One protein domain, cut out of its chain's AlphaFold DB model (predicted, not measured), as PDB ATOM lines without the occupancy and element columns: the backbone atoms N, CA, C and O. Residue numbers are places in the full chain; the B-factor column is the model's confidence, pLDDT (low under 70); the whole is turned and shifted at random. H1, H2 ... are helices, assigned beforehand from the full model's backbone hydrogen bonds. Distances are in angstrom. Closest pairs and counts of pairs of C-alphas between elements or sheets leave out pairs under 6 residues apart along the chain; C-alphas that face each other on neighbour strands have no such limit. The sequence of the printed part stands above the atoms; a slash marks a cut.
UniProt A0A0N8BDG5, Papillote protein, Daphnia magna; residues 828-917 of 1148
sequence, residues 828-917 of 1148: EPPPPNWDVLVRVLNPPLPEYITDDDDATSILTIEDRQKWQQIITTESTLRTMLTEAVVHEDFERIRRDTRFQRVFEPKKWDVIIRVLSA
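What this domain is: This is residues 828 to 917 of the 1148 residues of the protein "Papillote protein" of Daphnia magna (UniProt A0A0N8BDG5). Five short helices form a ring of contacts, H1 through H5 and back to H1, with residues 842 to 860 looping out at one end. The printed part has 90 residues with five named helices, H1 to H5 in chain order, and no named strand: all helix. It is compact, radius of gyration of the C-alphas 13.3 A, spans 37 by 26 by 25 A.

How they stand to each other: H1, residues 834 to 841, touches residues 864 to 868 alone of H2, residues 861 to 873; closest C-alphas Leu 841 and Arg 864, 4.8 A. H2 and H3, residues 875 to 883, touch only at the corner, about perpendicular at 89 degrees. H3 and H4, residues 887 to 895, only just touch, with 3 pairs of C-alphas within 8 A. H4 and H5, residues 905 to 915, form a hairpin, a shallow tilt of 31 degrees; closest C-alphas Phe 890 and Ile 912, 6.2 A. H5 touches H1; closest C-alphas Leu 837 and Val 914, 6.3 A. Every O i to N i+4 pair is within hydrogen-bond range in H1 to H4, 5 of 7 in H5.

Where its parts are: H1 begins at C-alpha 834 (220.788, 227.948, 218.519). H2 measures 18.0 A, H5 15.3 A, ending at C-alpha 915 (225.118, 225.698, 213.986).

The domain as a whole: The printed part has no cut. H1 to H2 is a long link. Among the residues with pLDDT under 70 are 843 to 858.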
ATOM      1  N   GLU A 828     208.470 224.739 215.316       45.12
ATOM      2  CA  GLU A 828     209.605 223.827 215.128       45.12
ATOM      3  C   GLU A 828     210.635 224.047 216.254       45.12
ATOM      4  O   GLU A 828     210.922 225.199 216.603       45.12
ATOM      5  N   PRO A 829     211.192 222.980 216.862       45.25
ATOM      6  CA  PRO A 829     212.230 223.129 217.872       45.25
ATOM      7  C   PRO A 829     213.491 223.727 217.226       45.25
ATOM      8  O   PRO A 829     213.889 223.278 216.150       45.25
ATOM      9  N   PRO A 830     214.146 224.722 217.853       55.03
ATOM     10  CA  PRO A 830     215.327 225.344 217.270       55.03
ATOM     11  C   PRO A 830     216.468 224.322 217.115       55.03
ATOM     12  O   PRO A 830     216.592 223.404 217.934       55.03
ATOM     13  N   PRO A 831     217.331 224.478 216.095       57.97
ATOM     14  CA  PRO A 831     218.401 223.532 215.817       57.97
ATOM     15  C   PRO A 831     219.395 223.474 216.987       57.97
ATOM     16  O   PRO A 831     219.553 224.456 217.731       57.97
ATOM     17  N   PRO A 832     220.111 222.348 217.162       61.22
ATOM     18  CA  PRO A 832     221.129 222.240 218.195       61.22
ATOM     19  C   PRO A 832     222.128 223.399 218.086       61.22
ATOM     20  O   PRO A 832     222.570 223.772 217.001       61.22
ATOM     21  N   ASN A 833     222.494 223.960 219.241       68.50
ATOM     22  CA  ASN A 833     223.354 225.139 219.390       68.50
ATOM     23  C   ASN A 833     222.733 226.509 219.018       68.50
ATOM     24  O   ASN A 833     223.463 227.502 219.046       68.50
ATOM     25  N   TRP A 834     221.423 226.633 218.757       75.94
ATOM     26  CA  TRP A 834     220.788 227.948 218.519       75.94
ATOM     27  C   TRP A 834     221.030 228.956 219.662       75.94
ATOM     28  O   TRP A 834     221.442 230.088 219.417       75.94
ATOM     29  N   ASP A 835     220.920 228.523 220.921       70.81
ATOM     30  CA  ASP A 835     221.270 229.332 222.102       70.81
ATOM     31  C   ASP A 835     222.725 229.815 222.106       70.81
ATOM     32  O   ASP A 835     223.038 230.875 222.653       70.81
ATOM     33  N   VAL A 836     223.639 229.033 221.524       73.81
ATOM     34  CA  VAL A 836     225.057 229.397 221.406       73.81
ATOM     35  C   VAL A 836     225.217 230.483 220.346       73.81
ATOM     36  O   VAL A 836     225.966 231.431 220.571       73.81
ATOM     37  N   LEU A 837     224.472 230.402 219.237       77.88
ATOM     38  CA  LEU A 837     224.426 231.470 218.238       77.88
ATOM     39  C   LEU A 837     223.894 232.774 218.848       77.88
ATOM     40  O   LEU A 837     224.547 233.804 218.709       77.88
ATOM     41  N   VAL A 838     222.783 232.736 219.593       76.12
ATOM     42  CA  VAL A 838     222.236 233.929 220.271       76.12
ATOM     43  C   VAL A 838     223.262 234.540 221.237       76.12
ATOM     44  O   VAL A 838     223.501 235.744 221.195       76.12
ATOM     45  N   ARG A 839     223.954 233.724 222.047       75.81
ATOM     46  CA  ARG A 839     225.020 234.206 222.953       75.81
ATOM     47  C   ARG A 839     226.223 234.803 222.213       75.81
ATOM     48  O   ARG A 839     226.819 235.747 222.717       75.81
ATOM     49  N   VAL A 840     226.578 234.289 221.033       76.81
ATOM     50  CA  VAL A 840     227.651 234.842 220.181       76.81
ATOM     51  C   VAL A 840     227.232 236.159 219.512       76.81
ATOM     52  O   VAL A 840     228.078 237.030 219.295       76.81
ATOM     53  N   LEU A 841     225.944 236.322 219.199       77.12
ATOM     54  CA  LEU A 841     225.399 237.511 218.537       77.12
ATOM     55  C   LEU A 841     224.995 238.640 219.490       77.12
ATOM     56  O   LEU A 841     224.881 239.777 219.041       77.12
ATOM     57  N   ASN A 842     224.830 238.377 220.786       74.56
ATOM     58  CA  ASN A 842     224.639 239.444 221.765       74.56
ATOM     59  C   ASN A 842     225.893 240.353 221.815       74.56
ATOM     60  O   ASN A 842     227.010 239.845 221.979       74.56
ATOM     61  N   PRO A 843     225.753 241.685 221.675       65.06
ATOM     62  CA  PRO A 843     226.862 242.612 221.878       65.06
ATOM     63  C   PRO A 843     227.203 242.735 223.378       65.06
ATOM     64  O   PRO A 843     226.307 242.610 224.219       65.06
ATOM     65  N   PRO A 844     228.473 242.998 223.742       60.41
ATOM     66  CA  PRO A 844     228.842 243.297 225.124       60.41
ATOM     67  C   PRO A 844     228.194 244.607 225.596       60.41
ATOM     68  O   PRO A 844     227.899 245.499 224.797       60.41
ATOM     69  N   LEU A 845     227.988 244.739 226.910       57.66
ATOM     70  CA  LEU A 845     227.451 245.968 227.498       57.66
ATOM     71  C   LEU A 845     228.410 247.156 227.260       57.66
ATOM     72  O   LEU A 845     229.625 246.969 227.363       57.66
ATOM     73  N   PRO A 846     227.901 248.387 227.019       56.03
ATOM     74  CA  PRO A 846     228.737 249.555 226.706       56.03
ATOM     75  C   PRO A 846     229.812 249.903 227.747       56.03
ATOM     76  O   PRO A 846     230.791 250.560 227.415       56.03
ATOM     77  N   GLU A 847     229.653 249.445 228.990       48.69
ATOM     78  CA  GLU A 847     230.613 249.617 230.092       48.69
ATOM     79  C   GLU A 847     231.946 248.861 229.904       48.69
ATOM     80  O   GLU A 847     232.897 249.120 230.640       48.69
ATOM     81  N   TYR A 848     232.027 247.934 228.939       49.97
ATOM     82  CA  TYR A 848     233.173 247.033 228.744       49.97
ATOM     83  C   TYR A 848     233.818 247.090 227.350       49.97
ATOM     84  O   TYR A 848     234.724 246.307 227.077       49.97
ATOM     85  N   ILE A 849     233.385 247.992 226.464       53.69
ATOM     86  CA  ILE A 849     233.963 248.106 225.117       53.69
ATOM     87  C   ILE A 849     235.347 248.763 225.209       53.69
ATOM     88  O   ILE A 849     235.460 249.918 225.623       53.69
ATOM     89  N   THR A 850     236.395 248.049 224.786       55.47
ATOM     90  CA  THR A 850     237.709 248.642 224.498       55.47
ATOM     91  C   THR A 850     237.964 248.637 222.992       55.47
ATOM     92  O   THR A 850     237.618 247.672 222.310       55.47
ATOM     93  N   ASP A 851     238.593 249.694 222.462       54.59
ATOM     94  CA  ASP A 851     238.867 249.834 221.018       54.59
ATOM     95  C   ASP A 851     239.747 248.693 220.442       54.59
ATOM     96  O   ASP A 851     239.812 248.501 219.226       54.59
ATOM     97  N   ASP A 852     240.435 247.933 221.305       53.94
ATOM     98  CA  ASP A 852     241.285 246.796 220.935       53.94
ATOM     99  C   ASP A 852     240.488 245.489 220.691       53.94
ATOM    100  O   ASP A 852     240.963 244.612 219.962       53.94
ATOM    101  N   ASP A 853     239.278 245.334 221.250       55.66
ATOM    102  CA  ASP A 853     238.489 244.094 221.130       55.66
ATOM    103  C   ASP A 853     237.878 243.927 219.725       55.66
ATOM    104  O   ASP A 853     238.012 242.864 219.100       55.66
ATOM    105  N   ASP A 854     237.285 244.993 219.174       54.00
ATOM    106  CA  ASP A 854     236.742 245.017 217.804       54.00
ATOM    107  C   ASP A 854     237.829 244.798 216.736       54.00
ATOM    108  O   ASP A 854     237.556 244.236 215.675       54.00
ATOM    109  N   ALA A 855     239.089 245.141 217.031       50.59
ATOM    110  CA  ALA A 855     240.220 244.878 216.141       50.59
ATOM    111  C   ALA A 855     240.583 243.380 216.020       50.59
ATOM    112  O   ALA A 855     241.359 243.008 215.133       50.59
ATOM    113  N   THR A 856     240.045 242.514 216.892       49.69
ATOM    114  CA  THR A 856     240.307 241.062 216.879       49.69
ATOM    115  C   THR A 856     239.069 240.187 216.652       49.69
ATOM    116  O   THR A 856     239.208 239.023 216.264       49.69
ATOM    117  N   SER A 857     237.860 240.731 216.824       64.88
ATOM    118  CA  SER A 857     236.607 240.036 216.511       64.88
ATOM    119  C   SER A 857     236.377 239.902 214.999       64.88
ATOM    120  O   SER A 857     236.430 240.872 214.255       64.88
ATOM    121  N   ILE A 858     236.035 238.695 214.532       65.69
ATOM    122  CA  ILE A 858     235.623 238.457 213.128       65.69
ATOM    123  C   ILE A 858     234.200 238.999 212.855       65.69
ATOM    124  O   ILE A 858     233.836 239.243 211.705       65.69
ATOM    125  N   LEU A 859     233.410 239.197 213.916       71.62
ATOM    126  CA  LEU A 859     232.086 239.820 213.918       71.62
ATOM    127  C   LEU A 859     232.157 241.096 214.767       71.62
ATOM    128  O   LEU A 859     232.234 240.990 215.998       71.62
ATOM    129  N   THR A 860     232.136 242.267 214.127       77.44
ATOM    130  CA  THR A 860     232.133 243.565 214.829       77.44
ATOM    131  C   THR A 860     230.831 243.764 215.608       77.44
ATOM    132  O   THR A 860     229.851 243.039 215.394       77.44
ATOM    133  N   ILE A 861     230.777 244.759 216.496       78.00
ATOM    134  CA  ILE A 861     229.536 245.104 217.209       78.00
ATOM    135  C   ILE A 861     228.380 245.409 216.231       78.00
ATOM    136  O   ILE A 861     227.262 244.939 216.451       78.00
ATOM    137  N   GLU A 862     228.628 246.087 215.105       75.88
ATOM    138  CA  GLU A 862     227.584 246.352 214.103       75.88
ATOM    139  C   GLU A 862     227.205 245.102 213.297       75.88
ATOM    140  O   GLU A 862     226.058 244.994 212.865       75.88
ATOM    141  N   ASP A 863     228.126 244.159 213.064       76.81
ATOM    142  CA  ASP A 863     227.768 242.864 212.468       76.81
ATOM    143  C   ASP A 863     226.847 242.078 213.402       76.81
ATOM    144  O   ASP A 863     225.835 241.547 212.953       76.81
ATOM    145  N   ARG A 864     227.181 242.020 214.697       81.00
ATOM    146  CA  ARG A 864     226.395 241.335 215.734       81.00
ATOM    147  C   ARG A 864     224.980 241.899 215.815       81.00
ATOM    148  O   ARG A 864     224.020 241.139 215.713       81.00
ATOM    149  N   GLN A 865     224.855 243.226 215.868       77.00
ATOM    150  CA  GLN A 865     223.566 243.921 215.836       77.00
ATOM    151  C   GLN A 865     222.782 243.647 214.542       77.00
ATOM    152  O   GLN A 865     221.594 243.354 214.615       77.00
ATOM    153  N   LYS A 866     223.422 243.661 213.362       76.19
ATOM    154  CA  LYS A 866     222.755 243.322 212.084       76.19
ATOM    155  C   LYS A 866     222.302 241.867 212.024       76.19
ATOM    156  O   LYS A 866     221.218 241.595 211.525       76.19
ATOM    157  N   TRP A 867     223.102 240.930 212.528       74.44
ATOM    158  CA  TRP A 867     222.727 239.518 212.608       74.44
ATOM    159  C   TRP A 867     221.560 239.297 213.573       74.44
ATOM    160  O   TRP A 867     220.605 238.611 213.217       74.44
ATOM    161  N   GLN A 868     221.597 239.923 214.752       75.81
ATOM    162  CA  GLN A 868     220.493 239.911 215.711       75.81
ATOM    163  C   GLN A 868     219.227 240.536 215.112       75.81
ATOM    164  O   GLN A 868     218.147 239.960 215.243       75.81
ATOM    165  N   GLN A 869     219.354 241.661 214.401       74.75
ATOM    166  CA  GLN A 869     218.245 242.304 213.702       74.75
ATOM    167  C   GLN A 869     217.668 241.367 212.639       74.75
ATOM    168  O   GLN A 869     216.501 241.022 212.723       74.75
ATOM    169  N   ILE A 870     218.466 240.864 211.698       74.25
ATOM    170  CA  ILE A 870     217.962 240.038 210.589       74.25
ATOM    171  C   ILE A 870     217.351 238.717 211.090       74.25
ATOM    172  O   ILE A 870     216.297 238.323 210.604       74.25
ATOM    173  N   ILE A 871     217.913 238.084 212.125       70.88
ATOM    174  CA  ILE A 871     217.324 236.879 212.747       70.88
ATOM    175  C   ILE A 871     216.021 237.186 213.520       70.88
ATOM    176  O   ILE A 871     215.202 236.287 213.721       70.88
ATOM    177  N   THR A 872     215.786 238.433 213.943       67.50
ATOM    178  CA  THR A 872     214.533 238.839 214.611       67.50
ATOM    179  C   THR A 872     213.503 239.480 213.673       67.50
ATOM    180  O   THR A 872     212.313 239.353 213.946       67.50
ATOM    181  N   THR A 873     213.911 240.099 212.558       65.81
ATOM    182  CA  THR A 873     213.019 240.787 211.604       65.81
ATOM    183  C   THR A 873     212.721 239.992 210.332       65.81
ATOM    184  O   THR A 873     211.630 240.131 209.785       65.81
ATOM    185  N   GLU A 874     213.650 239.171 209.829       59.66
ATOM    186  CA  GLU A 874     213.439 238.375 208.611       59.66
ATOM    187  C   GLU A 874     213.060 236.931 208.949       59.66
ATOM    188  O   GLU A 874     213.910 236.058 209.143       59.66
ATOM    189  N   SER A 875     211.752 236.657 208.944       61.16
ATOM    190  CA  SER A 875     211.208 235.306 209.131       61.16
ATOM    191  C   SER A 875     211.834 234.282 208.181       61.16
ATOM    192  O   SER A 875     212.180 233.191 208.615       61.16
ATOM    193  N   THR A 876     212.052 234.635 206.907       77.94
ATOM    194  CA  THR A 876     212.550 233.679 205.903       77.94
ATOM    195  C   THR A 876     213.957 233.154 206.207       77.94
ATOM    196  O   THR A 876     214.149 231.939 206.221       77.94
ATOM    197  N   LEU A 877     214.935 234.027 206.492       81.31
ATOM    198  CA  LEU A 877     216.293 233.602 206.852       81.31
ATOM    199  C   LEU A 877     216.288 232.800 208.154       81.31
ATOM    200  O   LEU A 877     216.995 231.798 208.246       81.31
ATOM    201  N   ARG A 878     215.475 233.208 209.137       79.69
ATOM    202  CA  ARG A 878     215.314 232.462 210.388       79.69
ATOM    203  C   ARG A 878     214.799 231.046 210.129       79.69
ATOM    204  O   ARG A 878     215.461 230.115 210.566       79.69
ATOM    205  N   THR A 879     213.698 230.884 209.391       78.75
ATOM    206  CA  THR A 879     213.128 229.567 209.056       78.75
ATOM    207  C   THR A 879     214.139 228.691 208.321       78.75
ATOM    208  O   THR A 879     214.373 227.567 208.742       78.75
ATOM    209  N   MET A 880     214.827 229.210 207.298       78.88
ATOM    210  CA  MET A 880     215.839 228.417 206.583       78.88
ATOM    211  C   MET A 880     217.023 228.018 207.484       78.88
ATOM    212  O   MET A 880     217.558 226.924 207.332       78.88
ATOM    213  N   LEU A 881     217.432 228.860 208.444       82.06
ATOM    214  CA  LEU A 881     218.467 228.499 209.423       82.06
ATOM    215  C   LEU A 881     217.984 227.538 210.523       82.06
ATOM    216  O   LEU A 881     218.839 226.909 211.143       82.06
ATOM    217  N   THR A 882     216.677 227.425 210.783       75.50
ATOM    218  CA  THR A 882     216.125 226.432 211.725       75.50
ATOM    219  C   THR A 882     215.803 225.095 211.060       75.50
ATOM    220  O   THR A 882     216.019 224.056 211.674       75.50
ATOM    221  N   GLU A 883     215.363 225.121 209.800       81.00
ATOM    222  CA  GLU A 883     215.108 223.950 208.946       81.00
ATOM    223  C   GLU A 883     216.416 223.248 208.524       81.00
ATOM    224  O   GLU A 883     216.470 222.024 208.383       81.00
ATOM    225  N   ALA A 884     217.506 224.006 208.352       80.38
ATOM    226  CA  ALA A 884     218.817 223.459 208.022       80.38
ATOM    227  C   ALA A 884     219.410 222.632 209.178       80.38
ATOM    228  O   ALA A 884     219.782 223.157 210.226       80.38
ATOM    229  N   VAL A 885     219.582 221.325 208.950       75.06
ATOM    230  CA  VAL A 885     220.233 220.398 209.899       75.06
ATOM    231  C   VAL A 885     221.617 219.949 209.410       75.06
ATOM    232  O   VAL A 885     222.492 219.632 210.220       75.06
ATOM    233  N   VAL A 886     221.863 219.935 208.094       80.31
ATOM    234  CA  VAL A 886     223.136 219.476 207.509       80.31
ATOM    235  C   VAL A 886     224.037 220.665 207.170       80.31
ATOM    236  O   VAL A 886     223.580 221.714 206.723       80.31
ATOM    237  N   HIS A 887     225.355 220.487 207.309       80.69
ATOM    238  CA  HIS A 887     226.360 221.472 206.881       80.69
ATOM    239  C   HIS A 887     226.164 221.934 205.420       80.69
ATOM    240  O   HIS A 887     226.388 223.100 205.104       80.69
ATOM    241  N   GLU A 888     225.689 221.042 204.545       82.25
ATOM    242  CA  GLU A 888     225.363 221.346 203.148       82.25
ATOM    243  C   GLU A 888     224.209 222.347 202.983       82.25
ATOM    244  O   GLU A 888     224.218 223.119 202.027       82.25
ATOM    245  N   ASP A 889     223.247 222.387 203.906       82.94
ATOM    246  CA  ASP A 889     222.085 223.282 203.827       82.94
ATOM    247  C   ASP A 889     222.449 224.702 204.260       82.94
ATOM    248  O   ASP A 889     222.169 225.663 203.544       82.94
ATOM    249  N   PHE A 890     223.223 224.840 205.339       84.06
ATOM    250  CA  PHE A 890     223.859 226.111 205.699       84.06
ATOM    251  C   PHE A 890     224.767 226.643 204.573       84.06
ATOM    252  O   PHE A 890     224.799 227.841 204.282       84.06
ATOM    253  N   GLU A 891     225.476 225.746 203.885       82.81
ATOM    254  CA  GLU A 891     226.271 226.052 202.694       82.81
ATOM    255  C   GLU A 891     225.404 226.474 201.485       82.81
ATOM    256  O   GLU A 891     225.817 227.357 200.724       82.81
ATOM    257  N   ARG A 892     224.199 225.912 201.299       83.56
ATOM    258  CA  ARG A 892     223.221 226.371 200.290       83.56
ATOM    259  C   ARG A 892     222.715 227.777 200.624       83.56
ATOM    260  O   ARG A 892     222.796 228.654 199.765       83.56
ATOM    261  N   ILE A 893     222.316 228.025 201.873       85.81
ATOM    262  CA  ILE A 893     221.830 229.331 202.358       85.81
ATOM    263  C   ILE A 893     222.898 230.423 202.182       85.81
ATOM    264  O   ILE A 893     222.602 231.493 201.653       85.81
ATOM    265  N   ARG A 894     224.172 230.132 202.493       82.75
ATOM    266  CA  ARG A 894     225.311 231.046 202.252       82.75
ATOM    267  C   ARG A 894     225.500 231.422 200.770       82.75
ATOM    268  O   ARG A 894     226.094 232.460 200.475       82.75
ATOM    269  N   ARG A 895     225.045 230.582 199.833       79.44
ATOM    270  CA  ARG A 895     225.129 230.821 198.378       79.44
ATOM    271  C   ARG A 895     223.880 231.467 197.779       79.44
ATOM    272  O   ARG A 895     223.942 231.867 196.617       79.44
ATOM    273  N   ASP A 896     222.785 231.590 198.526       83.38
ATOM    274  CA  ASP A 896     221.582 232.273 198.053       83.38
ATOM    275  C   ASP A 896     221.897 233.745 197.744       83.38
ATOM    276  O   ASP A 896     222.458 234.477 198.563       83.38
ATOM    277  N   THR A 897     221.514 234.186 196.544       76.69
ATOM    278  CA  THR A 897     221.729 235.548 196.042       76.69
ATOM    279  C   THR A 897     221.125 236.628 196.943       76.69
ATOM    280  O   THR A 897     221.639 237.751 196.952       76.69
ATOM    281  N   ARG A 898     220.090 236.287 197.727       74.69
ATOM    282  CA  ARG A 898     219.462 237.155 198.732       74.69
ATOM    283  C   ARG A 898     220.423 237.507 199.869       74.69
ATOM    284  O   ARG A 898     220.555 238.679 200.207       74.69
ATOM    285  N   PHE A 899     221.147 236.524 200.408       75.50
ATOM    286  CA  PHE A 899     221.945 236.687 201.635       75.50
ATOM    287  C   PHE A 899     223.460 236.763 201.389       75.50
ATOM    288  O   PHE A 899     224.193 237.330 202.203       75.50
ATOM    289  N   GLN A 900     223.929 236.316 200.216       74.88
ATOM    290  CA  GLN A 900     225.315 236.438 199.738       74.88
ATOM    291  C   GLN A 900     225.863 237.879 199.804       74.88
ATOM    292  O   GLN A 900     227.070 238.078 199.927       74.88
ATOM    293  N   ARG A 901     224.992 238.891 199.687       69.00
ATOM    294  CA  ARG A 901     225.365 240.318 199.696       69.00
ATOM    295  C   ARG A 901     225.241 240.996 201.061       69.00
ATOM    296  O   ARG A 901     225.695 242.127 201.198       69.00
ATOM    297  N   VAL A 902     224.624 240.335 202.039       68.19
ATOM    298  CA  VAL A 902     224.309 240.924 203.350       68.19
ATOM    299  C   VAL A 902     225.526 240.875 204.280       68.19
ATOM    300  O   VAL A 902     225.791 241.835 205.000       68.19
ATOM    301  N   PHE A 903     226.315 239.797 204.216       71.19
ATOM    302  CA  PHE A 903     227.508 239.606 205.045       71.19
ATOM    303  C   PHE A 903     228.671 238.987 204.261       71.19
ATOM    304  O   PHE A 903     228.472 238.191 203.345       71.19
ATOM    305  N   GLU A 904     229.906 239.302 204.664       76.31
ATOM    306  CA  GLU A 904     231.105 238.662 204.112       76.31
ATOM    307  C   GLU A 904     231.122 237.141 204.365       76.31
ATOM    308  O   GLU A 904     230.731 236.696 205.449       76.31
ATOM    309  N   PRO A 905     231.679 236.321 203.449       72.00
ATOM    310  CA  PRO A 905     231.735 234.866 203.620       72.00
ATOM    311  C   PRO A 905     232.479 234.434 204.896       72.00
ATOM    312  O   PRO A 905     232.067 233.479 205.543       72.00
ATOM    313  N   LYS A 906     233.497 235.191 205.331       73.69
ATOM    314  CA  LYS A 906     234.222 234.944 206.594       73.69
ATOM    315  C   LYS A 906     233.343 235.053 207.846       73.69
ATOM    316  O   LYS A 906     233.667 234.457 208.867       73.69
ATOM    317  N   LYS A 907     232.269 235.848 207.784       80.69
ATOM    318  CA  LYS A 907     231.324 236.066 208.889       80.69
ATOM    319  C   LYS A 907     230.314 234.918 208.941       80.69
ATOM    320  O   LYS A 907     230.056 234.378 210.013       80.69
ATOM    321  N   TRP A 908     229.861 234.456 207.770       80.56
ATOM    322  CA  TRP A 908     229.112 233.204 207.631       80.56
ATOM    323  C   TRP A 908     229.877 231.994 208.180       80.56
ATOM    324  O   TRP A 908     229.289 231.197 208.903       80.56
ATOM    325  N   ASP A 909     231.183 231.877 207.912       78.50
ATOM    326  CA  ASP A 909     232.005 230.747 208.382       78.50
ATOM    327  C   ASP A 909     231.980 230.564 209.914       78.50
ATOM    328  O   ASP A 909     232.116 229.442 210.403       78.50
ATOM    329  N   VAL A 910     231.776 231.641 210.685       80.81
ATOM    330  CA  VAL A 910     231.610 231.575 212.149       80.81
ATOM    331  C   VAL A 910     230.258 230.961 212.518       80.81
ATOM    332  O   VAL A 910     230.192 230.073 213.362       80.81
ATOM    333  N   ILE A 911     229.185 231.402 211.863       79.94
ATOM    334  CA  ILE A 911     227.801 231.021 212.178       79.94
ATOM    335  C   ILE A 911     227.511 229.587 211.739       79.94
ATOM    336  O   ILE A 911     226.995 228.801 212.531       79.94
ATOM    337  N   ILE A 912     227.948 229.204 210.535       81.00
ATOM    338  CA  ILE A 912     227.871 227.816 210.057       81.00
ATOM    339  C   ILE A 912     228.621 226.886 211.017       81.00
ATOM    340  O   ILE A 912     228.133 225.807 211.331       81.00
ATOM    341  N   ARG A 913     229.774 227.313 211.550       79.06
ATOM    342  CA  ARG A 913     230.559 226.522 212.508       79.06
ATOM    343  C   ARG A 913     229.909 226.386 213.888       79.06
ATOM    344  O   ARG A 913     230.202 225.408 214.570       79.06
ATOM    345  N   VAL A 914     229.069 227.335 214.304       79.62
ATOM    346  CA  VAL A 914     228.283 227.238 215.546       79.62
ATOM    347  C   VAL A 914     227.077 226.318 215.348       79.62
ATOM    348  O   VAL A 914     226.866 225.426 216.164       79.62
ATOM    349  N   LEU A 915     226.325 226.487 214.256       76.50
ATOM    350  CA  LEU A 915     225.118 225.698 213.986       76.50
ATOM    351  C   LEU A 915     225.441 224.252 213.572       76.50
ATOM    352  O   LEU A 915     224.860 223.318 214.113       76.50
ATOM    353  N   SER A 916     226.430 224.034 212.698       69.81
ATOM    354  CA  SER A 916     226.842 222.694 212.251       69.81
ATOM    355  C   SER A 916     227.839 221.999 213.198       69.81
ATOM    356  O   SER A 916     228.574 221.102 212.771       69.81
ATOM    357  N   ALA A 917     227.924 222.419 214.465       70.12
ATOM    358  CA  ALA A 917     228.705 221.723 215.483       70.12
ATOM    359  C   ALA A 917     227.924 220.492 215.989       70.12
ATOM    360  O   ALA A 917     226.786 220.645 216.438       70.12
TER     361      ALA A 917